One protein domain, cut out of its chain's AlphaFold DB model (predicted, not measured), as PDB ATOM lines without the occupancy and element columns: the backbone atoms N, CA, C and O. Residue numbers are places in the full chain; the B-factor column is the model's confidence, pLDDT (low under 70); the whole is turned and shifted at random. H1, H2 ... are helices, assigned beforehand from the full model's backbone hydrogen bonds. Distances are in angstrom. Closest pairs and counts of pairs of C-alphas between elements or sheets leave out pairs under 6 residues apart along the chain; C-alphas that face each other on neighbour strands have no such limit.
ATOM      1  N   PRO A 420      98.349 148.168 138.930       50.00
ATOM      2  CA  PRO A 420      98.314 149.545 139.451       50.00
ATOM      3  C   PRO A 420      99.646 150.322 139.307       50.00
ATOM      4  O   PRO A 420      99.858 151.329 139.979       50.00
ATOM      5  N   GLN A 421     100.558 149.844 138.462       48.50
ATOM      6  CA  GLN A 421     101.886 150.352 138.185       48.50
ATOM      7  C   GLN A 421     101.914 150.895 136.754       48.50
ATOM      8  O   GLN A 421     101.995 150.142 135.790       48.50
ATOM      9  N   GLY A 422     101.855 152.216 136.623       53.38
ATOM     10  CA  GLY A 422     102.016 152.897 135.346       53.38
ATOM     11  C   GLY A 422     101.582 154.353 135.431       53.38
ATOM     12  O   GLY A 422     100.597 154.672 136.096       53.38
ATOM     13  N   GLN A 423     102.298 155.215 134.715       53.28
ATOM     14  CA  GLN A 423     102.075 156.665 134.628       53.28
ATOM     15  C   GLN A 423     100.660 157.029 134.118       53.28
ATOM     16  O   GLN A 423     100.184 158.136 134.328       53.28
ATOM     17  N   ALA A 424      99.937 156.074 133.515       62.94
ATOM     18  CA  ALA A 424      98.564 156.232 133.025       62.94
ATOM     19  C   ALA A 424      97.467 155.720 133.986       62.94
ATOM     20  O   ALA A 424      96.286 155.775 133.647       62.94
ATOM     21  N   ALA A 425      97.809 155.179 135.162       69.38
ATOM     22  CA  ALA A 425      96.813 154.550 136.036       69.38
ATOM     23  C   ALA A 425      95.889 155.575 136.714       69.38
ATOM     24  O   ALA A 425      94.693 155.333 136.873       69.38
ATOM     25  N   TRP A 426      96.424 156.730 137.114       76.31
ATOM     26  CA  TRP A 426      95.646 157.765 137.793       76.31
ATOM     27  C   TRP A 426      94.768 158.568 136.823       76.31
ATOM     28  O   TRP A 426      93.654 158.932 137.195       76.31
ATOM     29  N   SER A 427      95.194 158.788 135.573       74.62
ATOM     30  CA  SER A 427      94.446 159.613 134.609       74.62
ATOM     31  C   SER A 427      93.085 159.005 134.246       74.62
ATOM     32  O   SER A 427      92.101 159.735 134.116       74.62
ATOM     33  N   ARG A 428      92.988 157.665 134.206       80.25
ATOM     34  CA  ARG A 428      91.732 156.910 134.005       80.25
ATOM     35  C   ARG A 428      90.673 157.275 135.054       80.25
ATOM     36  O   ARG A 428      89.529 157.560 134.717       80.25
ATOM     37  N   PHE A 429      91.063 157.308 136.329       86.19
ATOM     38  CA  PHE A 429      90.160 157.675 137.426       86.19
ATOM     39  C   PHE A 429      89.929 159.186 137.495       86.19
ATOM     40  O   PHE A 429      88.831 159.619 137.832       86.19
ATOM     41  N   GLY A 430      90.950 159.978 137.163       84.06
ATOM     42  CA  GLY A 430      90.893 161.434 137.181       84.06
ATOM     43  C   GLY A 430      89.845 161.996 136.227       84.06
ATOM     44  O   GLY A 430      89.020 162.804 136.642       84.06
ATOM     45  N   ASN A 431      89.835 161.517 134.982       83.75
ATOM     46  CA  ASN A 431      88.876 161.960 133.968       83.75
ATOM     47  C   ASN A 431      87.435 161.571 134.332       83.75
ATOM     48  O   ASN A 431      86.525 162.388 134.208       83.75
ATOM     49  N   LEU A 432      87.223 160.344 134.827       90.56
ATOM     50  CA  LEU A 432      85.901 159.898 135.280       90.56
ATOM     51  C   LEU A 432      85.406 160.728 136.470       90.56
ATOM     52  O   LEU A 432      84.244 161.131 136.509       90.56
ATOM     53  N   ALA A 433      86.290 161.006 137.429       88.06
ATOM     54  CA  ALA A 433      85.943 161.807 138.589       88.06
ATOM     55  C   ALA A 433      85.557 163.239 138.207       88.06
ATOM     56  O   ALA A 433      84.559 163.744 138.711       88.06
ATOM     57  N   ASP A 434      86.310 163.877 137.307       83.25
ATOM     58  CA  ASP A 434      85.998 165.226 136.822       83.25
ATOM     59  C   ASP A 434      84.638 165.277 136.107       83.25
ATOM     60  O   ASP A 434      83.831 166.183 136.345       83.25
ATOM     61  N   LEU A 435      84.317 164.245 135.317       86.19
ATOM     62  CA  LEU A 435      83.002 164.120 134.693       86.19
ATOM     63  C   LEU A 435      81.890 163.962 135.736       86.19
ATOM     64  O   LEU A 435      80.898 164.687 135.693       86.19
ATOM     65  N   TYR A 436      82.058 163.083 136.724       91.81
ATOM     66  CA  TYR A 436      81.095 162.951 137.819       91.81
ATOM     67  C   TYR A 436      80.917 164.257 138.606       91.81
ATOM     68  O   TYR A 436      79.788 164.604 138.950       91.81
ATOM     69  N   LEU A 437      81.984 165.025 138.842       83.19
ATOM     70  CA  LEU A 437      81.872 166.342 139.473       83.19
ATOM     71  C   LEU A 437      81.058 167.327 138.640       83.19
ATOM     72  O   LEU A 437      80.249 168.068 139.203       83.19
ATOM     73  N   THR A 438      81.260 167.330 137.323       82.25
ATOM     74  CA  THR A 438      80.512 168.179 136.387       82.25
ATOM     75  C   THR A 438      79.022 167.820 136.377       82.25
ATOM     76  O   THR A 438      78.177 168.711 136.336       82.25
ATOM     77  N   GLU A 439      78.694 166.537 136.538       87.50
ATOM     78  CA  GLU A 439      77.320 166.030 136.679       87.50
ATOM     79  C   GLU A 439      76.748 166.176 138.107       87.50
ATOM     80  O   GLU A 439      75.636 165.732 138.391       87.50
ATOM     81  N   GLY A 440      77.494 166.771 139.046       89.94
ATOM     82  CA  GLY A 440      77.067 166.940 140.442       89.94
ATOM     83  C   GLY A 440      77.059 165.648 141.274       89.94
ATOM     84  O   GLY A 440      76.564 165.647 142.402       89.94
ATOM     85  N   ARG A 441      77.634 164.562 140.753       93.69
ATOM     86  CA  ARG A 441      77.750 163.230 141.369       93.69
ATOM     87  C   ARG A 441      78.942 163.172 142.332       93.69
ATOM     88  O   ARG A 441      79.934 162.480 142.109       93.69
ATOM     89  N   LEU A 442      78.875 163.988 143.391       92.81
ATOM     90  CA  LEU A 442      79.979 164.168 144.347       92.81
ATOM     91  C   LEU A 442      80.361 162.868 145.071       92.81
ATOM     92  O   LEU A 442      81.547 162.635 145.308       92.81
ATOM     93  N   ASP A 443      79.371 162.038 145.408       93.00
ATOM     94  CA  ASP A 443      79.577 160.796 146.160       93.00
ATOM     95  C   ASP A 443      80.355 159.757 145.342       93.00
ATOM     96  O   ASP A 443      81.179 159.031 145.898       93.00
ATOM     97  N   GLU A 444      80.155 159.713 144.021       94.44
ATOM     98  CA  GLU A 444      80.914 158.842 143.122       94.44
ATOM     99  C   GLU A 444      82.282 159.422 142.738       94.44
ATOM    100  O   GLU A 444      83.251 158.674 142.597       94.44
ATOM    101  N   ALA A 445      82.400 160.745 142.599       91.25
ATOM    102  CA  ALA A 445      83.668 161.395 142.264       91.25
ATOM    103  C   ALA A 445      84.707 161.300 143.392       91.25
ATOM    104  O   ALA A 445      85.898 161.114 143.135       91.25
ATOM    105  N   LEU A 446      84.271 161.426 144.650       93.12
ATOM    106  CA  LEU A 446      85.157 161.440 145.813       93.12
ATOM    107  C   LEU A 446      86.085 160.208 145.913       93.12
ATOM    108  O   LEU A 446      87.302 160.405 145.968       93.12
ATOM    109  N   PRO A 447      85.586 158.953 145.928       91.06
ATOM    110  CA  PRO A 447      86.452 157.779 146.056       91.06
ATOM    111  C   PRO A 447      87.417 157.626 144.872       91.06
ATOM    112  O   PRO A 447      88.518 157.096 145.038       91.06
ATOM    113  N   LEU A 448      87.044 158.115 143.684       89.44
ATOM    114  CA  LEU A 448      87.927 158.139 142.521       89.44
ATOM    115  C   LEU A 448      89.065 159.144 142.716       89.44
ATOM    116  O   LEU A 448      90.220 158.770 142.543       89.44
ATOM    117  N   LEU A 449      88.778 160.374 143.150       87.00
ATOM    118  CA  LEU A 449      89.805 161.389 143.434       87.00
ATOM    119  C   LEU A 449      90.757 160.964 144.555       87.00
ATOM    120  O   LEU A 449      91.964 161.191 144.461       87.00
ATOM    121  N   GLU A 450      90.240 160.316 145.599       87.88
ATOM    122  CA  GLU A 450      91.069 159.730 146.655       87.88
ATOM    123  C   GLU A 450      92.013 158.661 146.079       87.88
ATOM    124  O   GLU A 450      93.209 158.657 146.379       87.88
ATOM    125  N   LYS A 451      91.511 157.791 145.194       86.56
ATOM    126  CA  LYS A 451      92.324 156.776 144.508       86.56
ATOM    127  C   LYS A 451      93.379 157.399 143.591       86.56
ATOM    128  O   LYS A 451      94.529 156.964 143.628       86.56
ATOM    129  N   VAL A 452      93.017 158.420 142.811       84.44
ATOM    130  CA  VAL A 452      93.936 159.202 141.964       84.44
ATOM    131  C   VAL A 452      95.084 159.744 142.800       84.44
ATOM    132  O   VAL A 452      96.246 159.516 142.469       84.44
ATOM    133  N   CYS A 453      94.771 160.399 143.920       82.88
ATOM    134  CA  CYS A 453      95.790 160.950 144.800       82.88
ATOM    135  C   CYS A 453      96.660 159.843 145.423       82.88
ATOM    136  O   CYS A 453      97.875 159.993 145.464       82.88
ATOM    137  N   ALA A 454      96.111 158.693 145.827       80.12
ATOM    138  CA  ALA A 454      96.938 157.569 146.292       80.12
ATOM    139  C   ALA A 454      97.918 157.064 145.225       80.12
ATOM    140  O   ALA A 454      99.100 156.887 145.514       80.12
ATOM    141  N   LEU A 455      97.445 156.848 143.996       77.75
ATOM    142  CA  LEU A 455      98.291 156.384 142.893       77.75
ATOM    143  C   LEU A 455      99.394 157.401 142.581       77.75
ATOM    144  O   LEU A 455     100.566 157.042 142.514       77.75
ATOM    145  N   ALA A 456      99.036 158.682 142.530       76.56
ATOM    146  CA  ALA A 456      99.975 159.791 142.402       76.56
ATOM    147  C   ALA A 456     100.958 159.904 143.589       76.56
ATOM    148  O   ALA A 456     102.068 160.417 143.441       76.56
ATOM    149  N   ALA A 457     100.585 159.442 144.791       75.00
ATOM    150  CA  ALA A 457     101.491 159.348 145.943       75.00
ATOM    151  C   ALA A 457     102.565 158.304 145.689       75.00
ATOM    152  O   ALA A 457     103.752 158.582 145.852       75.00
ATOM    153  N   VAL A 458     102.118 157.110 145.298       73.62
ATOM    154  CA  VAL A 458     102.979 155.966 145.018       73.62
ATOM    155  C   VAL A 458     103.941 156.338 143.903       73.62
ATOM    156  O   VAL A 458     105.147 156.252 144.109       73.62
ATOM    157  N   GLU A 459     103.440 156.846 142.780       73.25
ATOM    158  CA  GLU A 459     104.269 157.229 141.639       73.25
ATOM    159  C   GLU A 459     105.356 158.241 142.028       73.25
ATOM    160  O   GLU A 459     106.544 158.006 141.801       73.25
ATOM    161  N   ARG A 460     104.989 159.303 142.756       71.31
ATOM    162  CA  ARG A 460     105.964 160.294 143.237       71.31
ATOM    163  C   ARG A 460     106.986 159.744 144.215       71.31
ATOM    164  O   ARG A 460     108.133 160.175 144.187       71.31
ATOM    165  N   GLN A 461     106.595 158.833 145.107       68.50
ATOM    166  CA  GLN A 461     107.538 158.217 146.047       68.50
ATOM    167  C   GLN A 461     108.636 157.422 145.324       68.50
ATOM    168  O   GLN A 461     109.705 157.213 145.898       68.50
ATOM    169  N   HIS A 462     108.381 157.004 144.082       66.12
ATOM    170  CA  HIS A 462     109.305 156.212 143.277       66.12
ATOM    171  C   HIS A 462     110.169 157.065 142.336       66.12
ATOM    172  O   HIS A 462     111.195 156.572 141.866       66.12
ATOM    173  N   ALA A 463     109.814 158.331 142.100       66.62
ATOM    174  CA  ALA A 463     110.584 159.238 141.257       66.62
ATOM    175  C   ALA A 463     111.841 159.762 141.985       66.62
ATOM    176  O   ALA A 463     111.744 160.400 143.038       66.62
ATOM    177  N   SER A 464     113.034 159.516 141.429       63.25
ATOM    178  CA  SER A 464     114.294 160.122 141.913       63.25
ATOM    179  C   SER A 464     114.786 161.328 141.119       63.25
ATOM    180  O   SER A 464     115.613 162.075 141.645       63.25
ATOM    181  N   ASP A 465     114.273 161.564 139.911       64.75
ATOM    182  CA  ASP A 465     114.653 162.728 139.110       64.75
ATOM    183  C   ASP A 465     113.772 163.946 139.427       64.75
ATOM    184  O   ASP A 465     112.541 163.878 139.441       64.75
ATOM    185  N   VAL A 466     114.428 165.087 139.663       64.75
ATOM    186  CA  VAL A 466     113.796 166.381 139.961       64.75
ATOM    187  C   VAL A 466     112.867 166.831 138.837       64.75
ATOM    188  O   VAL A 466     111.800 167.375 139.107       64.75
ATOM    189  N   ARG A 467     113.297 166.645 137.589       64.19
ATOM    190  CA  ARG A 467     112.602 167.061 136.372       64.19
ATOM    191  C   ARG A 467     111.311 166.277 136.233       64.19
ATOM    192  O   ARG A 467     110.261 166.891 136.084       64.19
ATOM    193  N   LEU A 468     111.377 164.955 136.414       65.12
ATOM    194  CA  LEU A 468     110.196 164.095 136.380       65.12
ATOM    195  C   LEU A 468     109.220 164.455 137.506       65.12
ATOM    196  O   LEU A 468     108.038 164.655 137.250       65.12
ATOM    197  N   VAL A 469     109.710 164.630 138.740       67.06
ATOM    198  CA  VAL A 469     108.862 165.071 139.862       67.06
ATOM    199  C   VAL A 469     108.206 166.414 139.558       67.06
ATOM    200  O   VAL A 469     107.035 166.594 139.868       67.06
ATOM    201  N   HIS A 470     108.933 167.358 138.963       65.69
ATOM    202  CA  HIS A 470     108.401 168.676 138.634       65.69
ATOM    203  C   HIS A 470     107.359 168.622 137.508       65.69
ATOM    204  O   HIS A 470     106.318 169.271 137.626       65.69
ATOM    205  N   ALA A 471     107.613 167.844 136.452       65.31
ATOM    206  CA  ALA A 471     106.665 167.614 135.365       65.31
ATOM    207  C   ALA A 471     105.368 166.990 135.907       65.31
ATOM    208  O   ALA A 471     104.296 167.578 135.777       65.31
ATOM    209  N   GLN A 472     105.485 165.893 136.658       69.94
ATOM    210  CA  GLN A 472     104.345 165.177 137.236       69.94
ATOM    211  C   GLN A 472     103.622 165.965 138.341       69.94
ATOM    212  O   GLN A 472     102.407 165.859 138.512       69.94
ATOM    213  N   ALA A 473     104.337 166.788 139.116       67.31
ATOM    214  CA  ALA A 473     103.729 167.588 140.177       67.31
ATOM    215  C   ALA A 473     102.658 168.542 139.636       67.31
ATOM    216  O   ALA A 473     101.666 168.764 140.329       67.31
ATOM    217  N   LYS A 474     102.823 169.076 138.419       67.25
ATOM    218  CA  LYS A 474     101.810 169.938 137.792       67.25
ATOM    219  C   LYS A 474     100.475 169.208 137.632       67.25
ATOM    220  O   LYS A 474      99.444 169.757 138.012       67.25
ATOM    221  N   GLU A 475     100.507 167.971 137.146       69.38
ATOM    222  CA  GLU A 475      99.309 167.153 136.934       69.38
ATOM    223  C   GLU A 475      98.670 166.739 138.265       69.38
ATOM    224  O   GLU A 475      97.459 166.846 138.456       69.38
ATOM    225  N   PHE A 476      99.481 166.356 139.253       73.62
ATOM    226  CA  PHE A 476      98.969 165.934 140.559       73.62
ATOM    227  C   PHE A 476      98.377 167.065 141.396       73.62
ATOM    228  O   PHE A 476      97.471 166.814 142.192       73.62
ATOM    229  N   VAL A 477      98.871 168.297 141.238       74.81
ATOM    230  CA  VAL A 477      98.293 169.471 141.907       74.81
ATOM    231  C   VAL A 477      96.830 169.650 141.509       74.81
ATOM    232  O   VAL A 477      95.997 169.866 142.386       74.81
ATOM    233  N   PHE A 478      96.494 169.471 140.229       77.12
ATOM    234  CA  PHE A 478      95.112 169.589 139.764       77.12
ATOM    235  C   PHE A 478      94.166 168.626 140.498       77.12
ATOM    236  O   PHE A 478      93.111 169.038 140.986       77.12
ATOM    237  N   TYR A 479      94.546 167.354 140.648       81.00
ATOM    238  CA  TYR A 479      93.695 166.381 141.340       81.00
ATOM    239  C   TYR A 479      93.628 166.603 142.847       81.00
ATOM    240  O   TYR A 479      92.561 166.418 143.433       81.00
ATOM    241  N   SER A 480      94.721 167.039 143.482       82.56
ATOM    242  CA  SER A 480      94.684 167.382 144.906       82.56
ATOM    243  C   SER A 480      93.811 168.604 145.188       82.56
ATOM    244  O   SER A 480      93.090 168.619 146.185       82.56
ATOM    245  N   ASP A 481      93.841 169.600 144.302       81.69
ATOM    246  CA  ASP A 481      93.026 170.812 144.402       81.69
ATOM    247  C   ASP A 481      91.543 170.478 144.202       81.69
ATOM    248  O   ASP A 481      90.689 170.886 144.995       81.69
ATOM    249  N   THR A 482      91.247 169.649 143.199       82.75
ATOM    250  CA  THR A 482      89.904 169.124 142.939       82.75
ATOM    251  C   THR A 482      89.382 168.316 144.134       82.75
ATOM    252  O   THR A 482      88.265 168.544 144.601       82.75
ATOM    253  N   LEU A 483      90.196 167.426 144.708       88.81
ATOM    254  CA  LEU A 483      89.825 166.671 145.906       88.81
ATOM    255  C   LEU A 483      89.571 167.591 147.110       88.81
ATOM    256  O   LEU A 483      88.597 167.407 147.846       88.81
ATOM    257  N   ALA A 484      90.417 168.603 147.304       86.25
ATOM    258  CA  ALA A 484      90.242 169.573 148.374       86.25
ATOM    259  C   ALA A 484      88.919 170.337 148.241       86.25
ATOM    260  O   ALA A 484      88.224 170.548 149.239       86.25
ATOM    261  N   LEU A 485      88.537 170.703 147.016       84.69
ATOM    262  CA  LEU A 485      87.259 171.348 146.732       84.69
ATOM    263  C   LEU A 485      86.077 170.447 147.098       84.69
ATOM    264  O   LEU A 485      85.129 170.907 147.737       84.69
ATOM    265  N   VAL A 486      86.138 169.165 146.736       89.25
ATOM    266  CA  VAL A 486      85.095 168.191 147.087       89.25
ATOM    267  C   VAL A 486      84.965 168.069 148.603       89.25
ATOM    268  O   VAL A 486      83.861 168.189 149.133       89.25
ATOM    269  N   TYR A 487      86.076 167.937 149.330       91.19
ATOM    270  CA  TYR A 487      86.040 167.927 150.794       91.19
ATOM    271  C   TYR A 487      85.454 169.211 151.383       91.19
ATOM    272  O   TYR A 487      84.661 169.141 152.323       91.19
ATOM    273  N   ALA A 488      85.794 170.378 150.836       87.25
ATOM    274  CA  ALA A 488      85.235 171.647 151.287       87.25
ATOM    275  C   ALA A 488      83.709 171.698 151.102       87.25
ATOM    276  O   ALA A 488      82.995 172.048 152.042       87.25
ATOM    277  N   ARG A 489      83.204 171.279 149.933       88.19
ATOM    278  CA  ARG A 489      81.761 171.208 149.634       88.19
ATOM    279  C   ARG A 489      81.013 170.236 150.549       88.19
ATOM    280  O   ARG A 489      79.873 170.498 150.911       88.19
ATOM    281  N   LEU A 490      81.673 169.161 150.973       90.94
ATOM    282  CA  LEU A 490      81.144 168.192 151.936       90.94
ATOM    283  C   LEU A 490      81.263 168.651 153.402       90.94
ATOM    284  O   LEU A 490      80.981 167.875 154.313       90.94
ATOM    285  N   GLY A 491      81.713 169.885 153.664       89.69
ATOM    286  CA  GLY A 491      81.877 170.399 155.026       89.69
ATOM    287  C   GLY A 491      83.031 169.743 155.792       89.69
ATOM    288  O   GLY A 491      83.000 169.676 157.021       89.69
ATOM    289  N   ARG A 492      84.062 169.265 155.083       90.50
ATOM    290  CA  ARG A 492      85.260 168.603 155.631       90.50
ATOM    291  C   ARG A 492      86.513 169.490 155.474       90.50
ATOM    292  O   ARG A 492      87.469 169.096 154.807       90.50
ATOM    293  N   PRO A 493      86.574 170.686 156.095       85.38
ATOM    294  CA  PRO A 493      87.631 171.672 155.837       85.38
ATOM    295  C   PRO A 493      89.036 171.214 156.264       85.38
ATOM    296  O   PRO A 493      90.026 171.619 155.660       85.38
ATOM    297  N   LEU A 494      89.150 170.342 157.274       78.94
ATOM    298  CA  LEU A 494      90.436 169.743 157.660       78.94
ATOM    299  C   LEU A 494      90.970 168.759 156.612       78.94
ATOM    300  O   LEU A 494      92.182 168.678 156.409       78.94
ATOM    301  N   ASP A 495      90.081 168.026 155.948       84.75
ATOM    302  CA  ASP A 495      90.466 167.068 154.912       84.75
ATOM    303  C   ASP A 495      90.821 167.823 153.627       84.75
ATOM    304  O   ASP A 495      91.834 167.520 153.002       84.75
ATOM    305  N   ALA A 496      90.081 168.897 153.321       84.12
ATOM    306  CA  ALA A 496      90.422 169.838 152.257       84.12
ATOM    307  C   ALA A 496      91.832 170.418 152.439       84.12
ATOM    308  O   ALA A 496      92.656 170.343 151.532       84.12
ATOM    309  N   LEU A 497      92.149 170.915 153.641       80.56
ATOM    310  CA  LEU A 497      93.493 171.398 153.964       80.56
ATOM    311  C   LEU A 497      94.560 170.307 153.792       80.56
ATOM    312  O   LEU A 497      95.650 170.572 153.292       80.56
ATOM    313  N   SER A 498      94.250 169.076 154.203       80.56
ATOM    314  CA  SER A 498      95.183 167.950 154.108       80.56
ATOM    315  C   SER A 498      95.473 167.565 152.655       80.56
ATOM    316  O   SER A 498      96.627 167.298 152.329       80.56
ATOM    317  N   ALA A 499      94.462 167.589 151.782       82.06
ATOM    318  CA  ALA A 499      94.619 167.342 150.349       82.06
ATOM    319  C   ALA A 499      95.500 168.414 149.676       82.06
ATOM    320  O   ALA A 499      96.444 168.058 148.969       82.06
ATOM    321  N   LEU A 500      95.277 169.704 149.979       77.06
ATOM    322  CA  LEU A 500      96.120 170.805 149.480       77.06
ATOM    323  C   LEU A 500      97.585 170.652 149.909       77.06
ATOM    324  O   LEU A 500      98.511 170.788 149.105       77.06
ATOM    325  N   GLU A 501      97.815 170.339 151.186       74.75
ATOM    326  CA  GLU A 501      99.172 170.228 151.716       74.75
ATOM    327  C   GLU A 501      99.879 168.941 151.307       74.75
ATOM    328  O   GLU A 501     101.106 168.919 151.276       74.75
ATOM    329  N   TRP A 502      99.160 167.882 150.942       75.38
ATOM    330  CA  TRP A 502      99.770 166.638 150.481       75.38
ATOM    331  C   TRP A 502     100.599 166.829 149.204       75.38
ATOM    332  O   TRP A 502     101.760 166.414 149.149       75.38
ATOM    333  N   SER A 503     100.051 167.508 148.190       66.75
ATOM    334  CA  SER A 503     100.777 167.702 146.929       66.75
ATOM    335  C   SER A 503     102.003 168.611 147.101       66.75
ATOM    336  O   SER A 503     103.084 168.364 146.548       66.75
ATOM    337  N   ARG A 504     101.884 169.610 147.980       67.31
ATOM    338  CA  ARG A 504     102.988 170.490 148.390       67.31
ATOM    339  C   ARG A 504     104.045 169.752 149.202       67.31
ATOM    340  O   ARG A 504     105.240 169.966 148.986       67.31
ATOM    341  N   ALA A 505     103.608 168.877 150.111       65.56
ATOM    342  CA  ALA A 505     104.466 168.100 150.991       65.56
ATOM    343  C   ALA A 505     105.525 167.331 150.207       65.56
ATOM    344  O   ALA A 505     106.709 167.350 150.546       65.56
ATOM    345  N   ALA A 506     105.084 166.698 149.125       60.62
ATOM    346  CA  ALA A 506     105.935 165.937 148.232       60.62
ATOM    347  C   ALA A 506     106.924 166.832 147.468       60.62
ATOM    348  O   ALA A 506     108.128 166.574 147.502       60.62
ATOM    349  N   THR A 507     106.435 167.912 146.850       58.59
ATOM    350  CA  THR A 507     107.253 168.817 146.022       58.59
ATOM    351  C   THR A 507     108.381 169.455 146.835       58.59
ATOM    352  O   THR A 507     109.551 169.407 146.459       58.59
ATOM    353  N   ILE A 508     108.068 169.999 148.012       62.72
ATOM    354  CA  ILE A 508     109.069 170.711 148.812       62.72
ATOM    355  C   ILE A 508     110.037 169.749 149.504       62.72
ATOM    356  O   ILE A 508     111.229 170.050 149.585       62.72
ATOM    357  N   ARG A 509     109.565 168.585 149.979       61.34
ATOM    358  CA  ARG A 509     110.450 167.540 150.518       61.34
ATOM    359  C   ARG A 509     111.557 167.234 149.514       61.34
ATOM    360  O   ARG A 509     112.726 167.220 149.877       61.34
ATOM    361  N   PHE A 510     111.209 167.091 148.243       57.12
ATOM    362  CA  PHE A 510     112.182 166.786 147.209       57.12
ATOM    363  C   PHE A 510     113.249 167.890 147.019       57.12
ATOM    364  O   PHE A 510     114.431 167.580 146.843       57.12
ATOM    365  N   HIS A 511     112.868 169.170 147.123       57.22
ATOM    366  CA  HIS A 511     113.790 170.315 147.020       57.22
ATOM    367  C   HIS A 511     114.600 170.605 148.293       57.22
ATOM    368  O   HIS A 511     115.613 171.298 148.226       57.22
ATOM    369  N   THR A 512     114.165 170.100 149.448       57.69
ATOM    370  CA  THR A 512     114.784 170.393 150.755       57.69
ATOM    371  C   THR A 512     115.538 169.215 151.362       57.69
ATOM    372  O   THR A 512     116.297 169.406 152.313       57.69
ATOM    373  N   MET A 513     115.388 168.012 150.802       62.34
ATOM    374  CA  MET A 513     116.146 166.834 151.209       62.34
ATOM    375  C   MET A 513     117.649 167.049 151.012       62.34
ATOM    376  O   MET A 513     118.127 167.338 149.913       62.34
ATOM    377  N   GLY A 514     118.416 166.845 152.084       69.69
ATOM    378  CA  GLY A 514     119.872 166.800 151.989       69.69
ATOM    379  C   GLY A 514     120.329 165.616 151.129       69.69
ATOM    380  O   GLY A 514     119.646 164.593 151.065       69.69
ATOM    381  N   LYS A 515     121.518 165.707 150.515       67.00
ATOM    382  CA  LYS A 515     122.072 164.649 149.639       67.00
ATOM    383  C   LYS A 515     121.998 163.244 150.257       67.00
ATOM    384  O   LYS A 515     121.623 162.295 149.582       67.00
ATOM    385  N   ALA A 516     122.292 163.117 151.554       69.75
ATOM    386  CA  ALA A 516     122.242 161.838 152.266       69.75
ATOM    387  C   ALA A 516     120.814 161.289 152.443       69.75
ATOM    388  O   ALA A 516     120.601 160.081 152.376       69.75
ATOM    389  N   GLU A 517     119.825 162.159 152.660       63.06
ATOM    390  CA  GLU A 517     118.421 161.748 152.743       63.06
ATOM    391  C   GLU A 517     117.883 161.354 151.373       63.06
ATOM    392  O   GLU A 517     117.146 160.373 151.284       63.06
ATOM    393  N   ARG A 518     118.286 162.074 150.315       64.31
ATOM    394  CA  ARG A 518     117.955 161.730 148.928       64.31
ATOM    395  C   ARG A 518     118.524 160.361 148.562       64.31
ATOM    396  O   ARG A 518     117.747 159.475 148.227       64.31
ATOM    397  N   ALA A 519     119.815 160.132 148.805       65.00
ATOM    398  CA  ALA A 519     120.449 158.829 148.604       65.00
ATOM    399  C   ALA A 519     119.783 157.703 149.421       65.00
ATOM    400  O   ALA A 519     119.641 156.579 148.945       65.00
ATOM    401  N   LYS A 520     119.325 157.979 150.652       69.06
ATOM    402  CA  LYS A 520     118.614 156.989 151.479       69.06
ATOM    403  C   LYS A 520     117.209 156.683 150.958       69.06
ATOM    404  O   LYS A 520     116.801 155.523 150.982       69.06
ATOM    405  N   ALA A 521     116.459 157.699 150.532       62.69
ATOM    406  CA  ALA A 521     115.144 157.516 149.920       62.69
ATOM    407  C   ALA A 521     115.271 156.738 148.608       62.69
ATOM    408  O   ALA A 521     114.540 155.775 148.394       62.69
ATOM    409  N   GLU A 522     116.284 157.074 147.809       59.88
ATOM    410  CA  GLU A 522     116.666 156.305 146.639       59.88
ATOM    411  C   GLU A 522     116.968 154.850 147.021       59.88
ATOM    412  O   GLU A 522     116.362 153.935 146.473       59.88
ATOM    413  N   GLN A 523     117.844 154.596 147.986       61.88
ATOM    414  CA  GLN A 523     118.186 153.230 148.379       61.88
ATOM    415  C   GLN A 523     116.968 152.429 148.883       61.88
ATOM    416  O   GLN A 523     116.859 151.233 148.609       61.88
ATOM    417  N   ALA A 524     116.045 153.069 149.608       63.91
ATOM    418  CA  ALA A 524     114.820 152.438 150.094       63.91
ATOM    419  C   ALA A 524     113.874 152.056 148.944       63.91
ATOM    420  O   ALA A 524     113.448 150.902 148.886       63.91
ATOM    421  N   ALA A 525     113.629 152.975 148.004       53.75
ATOM    422  CA  ALA A 525     112.832 152.712 146.805       53.75
ATOM    423  C   ALA A 525     113.444 151.579 145.964       53.75
ATOM    424  O   ALA A 525     112.744 150.671 145.519       53.75
ATOM    425  N   GLN A 526     114.777 151.557 145.827       52.06
ATOM    426  CA  GLN A 526     115.485 150.478 145.135       52.06
ATOM    427  C   GLN A 526     115.290 149.120 145.821       52.06
ATOM    428  O   GLN A 526     115.102 148.109 145.147       52.06
ATOM    429  N   LYS A 527     115.333 149.073 147.157       60.41
ATOM    430  CA  LYS A 527     115.139 147.831 147.914       60.41
ATOM    431  C   LYS A 527     113.714 147.294 147.770       60.41
ATOM    432  O   LYS A 527     113.553 146.088 147.601       60.41
ATOM    433  N   GLU A 528     112.707 148.161 147.838       53.44
ATOM    434  CA  GLU A 528     111.305 147.769 147.668       53.44
ATOM    435  C   GLU A 528     111.024 147.268 146.249       53.44
ATOM    436  O   GLU A 528     110.390 146.228 146.091       53.44
ATOM    437  N   LEU A 529     111.597 147.917 145.231       50.41
ATOM    438  CA  LEU A 529     111.496 147.470 143.844       50.41
ATOM    439  C   LEU A 529     112.158 146.107 143.630       50.41
ATOM    440  O   LEU A 529     111.529 145.215 143.075       50.41
ATOM    441  N   VAL A 530     113.393 145.911 144.110       49.59
ATOM    442  CA  VAL A 530     114.073 144.604 144.037       49.59
ATOM    443  C   VAL A 530     113.234 143.539 144.737       49.59
ATOM    444  O   VAL A 530     113.090 142.436 144.226       49.59
ATOM    445  N   GLN A 531     112.631 143.866 145.878       55.66
ATOM    446  CA  GLN A 531     111.755 142.946 146.589       55.66
ATOM    447  C   GLN A 531     110.470 142.639 145.800       55.66
ATOM    448  O   GLN A 531     110.085 141.474 145.755       55.66
ATOM    449  N   SER A 532     109.878 143.633 145.127       48.72
ATOM    450  CA  SER A 532     108.712 143.483 144.242       48.72
ATOM    451  C   SER A 532     109.029 142.667 142.981       48.72
ATOM    452  O   SER A 532     108.270 141.771 142.613       48.72
ATOM    453  N   ALA A 533     110.178 142.915 142.349       44.72
ATOM    454  CA  ALA A 533     110.656 142.215 141.159       44.72
ATOM    455  C   ALA A 533     111.071 140.768 141.467       44.72
ATOM    456  O   ALA A 533     110.802 139.867 140.677       44.72
ATOM    457  N   LEU A 534     111.674 140.519 142.635       48.78
ATOM    458  CA  LEU A 534     111.952 139.166 143.121       48.78
ATOM    459  C   LEU A 534     110.659 138.412 143.448       48.78
ATOM    460  O   LEU A 534     110.577 137.222 143.158       48.78
ATOM    461  N   SER A 535     109.638 139.077 144.005       46.41
ATOM    462  CA  SER A 535     108.330 138.440 144.200       46.41
ATOM    463  C   SER A 535     107.605 138.159 142.884       46.41
ATOM    464  O   SER A 535     107.105 137.051 142.735       46.41
ATOM    465  N   ALA A 536     107.631 139.075 141.911       44.94
ATOM    466  CA  ALA A 536     107.044 138.869 140.581       44.94
ATOM    467  C   ALA A 536     107.805 137.804 139.765       44.94
ATOM    468  O   ALA A 536     107.223 137.040 139.001       44.94
ATOM    469  N   GLY A 537     109.123 137.691 139.956       40.50
ATOM    470  CA  GLY A 537     109.936 136.632 139.354       40.50
ATOM    471  C   GLY A 537     109.671 135.237 139.936       40.50
ATOM    472  O   GLY A 537     109.864 134.246 139.235       40.50
ATOM    473  N   SER A 552      95.507 152.311 151.213       53.00
ATOM    474  CA  SER A 552      94.315 153.145 151.150       53.00
ATOM    475  C   SER A 552      94.752 154.598 151.330       53.00
ATOM    476  O   SER A 552      95.443 154.933 152.297       53.00
ATOM    477  N   PHE A 553      94.367 155.476 150.400       54.66
ATOM    478  CA  PHE A 553      94.671 156.906 150.504       54.66
ATOM    479  C   PHE A 553      94.201 157.479 151.844       54.66
ATOM    480  O   PHE A 553      94.853 158.339 152.423       54.66
ATOM    481  N   THR A 554      93.118 156.924 152.391       58.16
ATOM    482  CA  THR A 554      92.603 157.201 153.733       58.16
ATOM    483  C   THR A 554      93.643 157.039 154.842       58.16
ATOM    484  O   THR A 554      93.629 157.831 155.777       58.16
ATOM    485  N   ALA A 555      94.574 156.083 154.760       64.56
ATOM    486  CA  ALA A 555      95.630 155.931 155.760       64.56
ATOM    487  C   ALA A 555      96.682 157.052 155.666       64.56
ATOM    488  O   ALA A 555      97.081 157.609 156.691       64.56
ATOM    489  N   GLU A 556      97.110 157.422 154.453       58.50
ATOM    490  CA  GLU A 556      98.030 158.551 154.249       58.50
ATOM    491  C   GLU A 556      97.372 159.889 154.604       58.50
ATOM    492  O   GLU A 556      97.969 160.697 155.320       58.50
ATOM    493  N   LEU A 557      96.124 160.096 154.177       59.44
ATOM    494  CA  LEU A 557      95.306 161.246 154.550       59.44
ATOM    495  C   LEU A 557      95.127 161.342 156.055       59.44
ATOM    496  O   LEU A 557      95.264 162.433 156.584       59.44
ATOM    497  N   GLU A 558      94.860 160.250 156.767       65.94
ATOM    498  CA  GLU A 558      94.680 160.301 158.221       65.94
ATOM    499  C   GLU A 558      95.999 160.652 158.932       65.94
ATOM    500  O   GLU A 558      96.011 161.440 159.882       65.94
ATOM    501  N   ILE A 559      97.141 160.160 158.431       64.81
ATOM    502  CA  ILE A 559      98.470 160.581 158.903       64.81
ATOM    503  C   ILE A 559      98.674 162.081 158.660       64.81
ATOM    504  O   ILE A 559      99.146 162.793 159.551       64.81
ATOM    505  N   LEU A 560      98.332 162.574 157.471       60.12
ATOM    506  CA  LEU A 560      98.460 163.988 157.118       60.12
ATOM    507  C   LEU A 560      97.513 164.852 157.936       60.12
ATOM    508  O   LEU A 560      97.960 165.829 158.522       60.12
ATOM    509  N   ARG A 561      96.258 164.447 158.085       62.66
ATOM    510  CA  ARG A 561      95.234 165.091 158.905       62.66
ATOM    511  C   ARG A 561      95.676 165.191 160.354       62.66
ATOM    512  O   ARG A 561      95.608 166.263 160.947       62.66
ATOM    513  N   SER A 562      96.212 164.107 160.915       67.38
ATOM    514  CA  SER A 562      96.824 164.076 162.247       67.38
ATOM    515  C   SER A 562      97.970 165.085 162.376       67.38
ATOM    516  O   SER A 562      98.039 165.839 163.357       67.38
ATOM    517  N   ARG A 563      98.855 165.150 161.373       65.69
ATOM    518  CA  ARG A 563      99.991 166.083 161.339       65.69
ATOM    519  C   ARG A 563      99.546 167.532 161.180       65.69
ATOM    520  O   ARG A 563     100.024 168.371 161.936       65.69
ATOM    521  N   VAL A 564      98.614 167.815 160.276       63.31
ATOM    522  CA  VAL A 564      98.019 169.136 160.037       63.31
ATOM    523  C   VAL A 564      97.280 169.606 161.286       63.31
ATOM    524  O   VAL A 564      97.530 170.708 161.760       63.31
ATOM    525  N   ALA A 565      96.460 168.755 161.905       65.81
ATOM    526  CA  ALA A 565      95.786 169.067 163.162       65.81
ATOM    527  C   ALA A 565      96.784 169.320 164.303       65.81
ATOM    528  O   ALA A 565      96.572 170.194 165.142       65.81
ATOM    529  N   THR A 566      97.892 168.576 164.345       69.50
ATOM    530  CA  THR A 566      98.954 168.789 165.337       69.50
ATOM    531  C   THR A 566      99.700 170.097 165.097       69.50
ATOM    532  O   THR A 566      99.893 170.850 166.049       69.50
ATOM    533  N   ALA A 567     100.067 170.400 163.853       62.59
ATOM    534  CA  ALA A 567     100.692 171.663 163.472       62.59
ATOM    535  C   ALA A 567      99.770 172.850 163.784       62.59
ATOM    536  O   ALA A 567     100.201 173.813 164.410       62.59
ATOM    537  N   HIS A 568      98.480 172.731 163.464       64.88
ATOM    538  CA  HIS A 568      97.458 173.720 163.790       64.88
ATOM    539  C   HIS A 568      97.356 173.968 165.303       64.88
ATOM    540  O   HIS A 568      97.436 175.110 165.747       64.88
ATOM    541  N   ARG A 569      97.282 172.906 166.122       68.19
ATOM    542  CA  ARG A 569      97.292 173.027 167.593       68.19
ATOM    543  C   ARG A 569      98.569 173.679 168.125       68.19
ATOM    544  O   ARG A 569      98.510 174.465 169.064       68.19
ATOM    545  N   GLN A 570      99.725 173.361 167.546       65.62
ATOM    546  CA  GLN A 570     100.996 173.985 167.923       65.62
ATOM    547  C   GLN A 570     101.031 175.472 167.547       65.62
ATOM    548  O   GLN A 570     101.536 176.283 168.321       65.62
ATOM    549  N   TRP A 571     100.453 175.848 166.404       63.28
ATOM    550  CA  TRP A 571     100.342 177.241 165.964       63.28
ATOM    551  C   TRP A 571      99.422 178.073 166.844       63.28
ATOM    552  O   TRP A 571      99.767 179.210 167.161       63.28
ATOM    553  N   GLN A 572      98.325 177.491 167.329       61.06
ATOM    554  CA  GLN A 572      97.471 178.142 168.327       61.06
ATOM    555  C   GLN A 572      98.242 178.521 169.606       61.06
ATOM    556  O   GLN A 572      97.869 179.473 170.285       61.06
ATOM    557  N   GLY A 573      99.352 177.836 169.910       62.84
ATOM    558  CA  GLY A 573     100.251 178.192 171.010       62.84
ATOM    559  C   GLY A 573     101.289 179.283 170.695       62.84
ATOM    560  O   GLY A 573     101.902 179.800 171.626       62.84
ATOM    561  N   GLY A 574     101.516 179.632 169.418       60.25
ATOM    562  CA  GLY A 574     102.636 180.476 168.961       60.25
ATOM    563  C   GLY A 574     102.366 181.987 168.926       60.25
ATOM    564  O   GLY A 574     103.274 182.777 169.163       60.25
TER     565      GLY A 574
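This is residues 420 to 537 and 552 to 574 of the 727 residues of an uncharacterized protein of Streptomyces sp. 3213.3 (UniProt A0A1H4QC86). H1 to H4 make an up-and-down bundle, each running against the one before; H6 begins at H2, which it touches with residues 553 to 554 alone, and crosses H4, and H5 lies loosely across one end. Residues 530 to 537 and 566 to 574 stick out. The printed part, 141 residues with six named helices, is all helix and compact, radius of gyration of the C-alphas 16.3 A, spans 43 by 43 by 27 A.

H3, residues 466 to 489, is 33.8 A long. H1 is residues 425 to 438, H2 442 to 462, H4 493 to 512, H5 515 to 537, H6 553 to 572. C-alpha 425 is at (96.813, 154.550, 136.036), C-alpha 572 at (97.471, 178.142, 168.327).

H3 and H4 form a helical hairpin; their closest C-alphas, Ala 484 and Ala 496, are 3.9 A apart. H6 touches H4, about perpendicular at 88 degrees, closest C-alphas Arg 561 and Ser 498, 5.6 A. In H5 and H6 every O i to N i+4 pair is within hydrogen-bond range.

Residues 538 to 551 are not printed; C-alphas 537 and 552 are 25.6 A apart. pLDDT is under 70 in 79 residues.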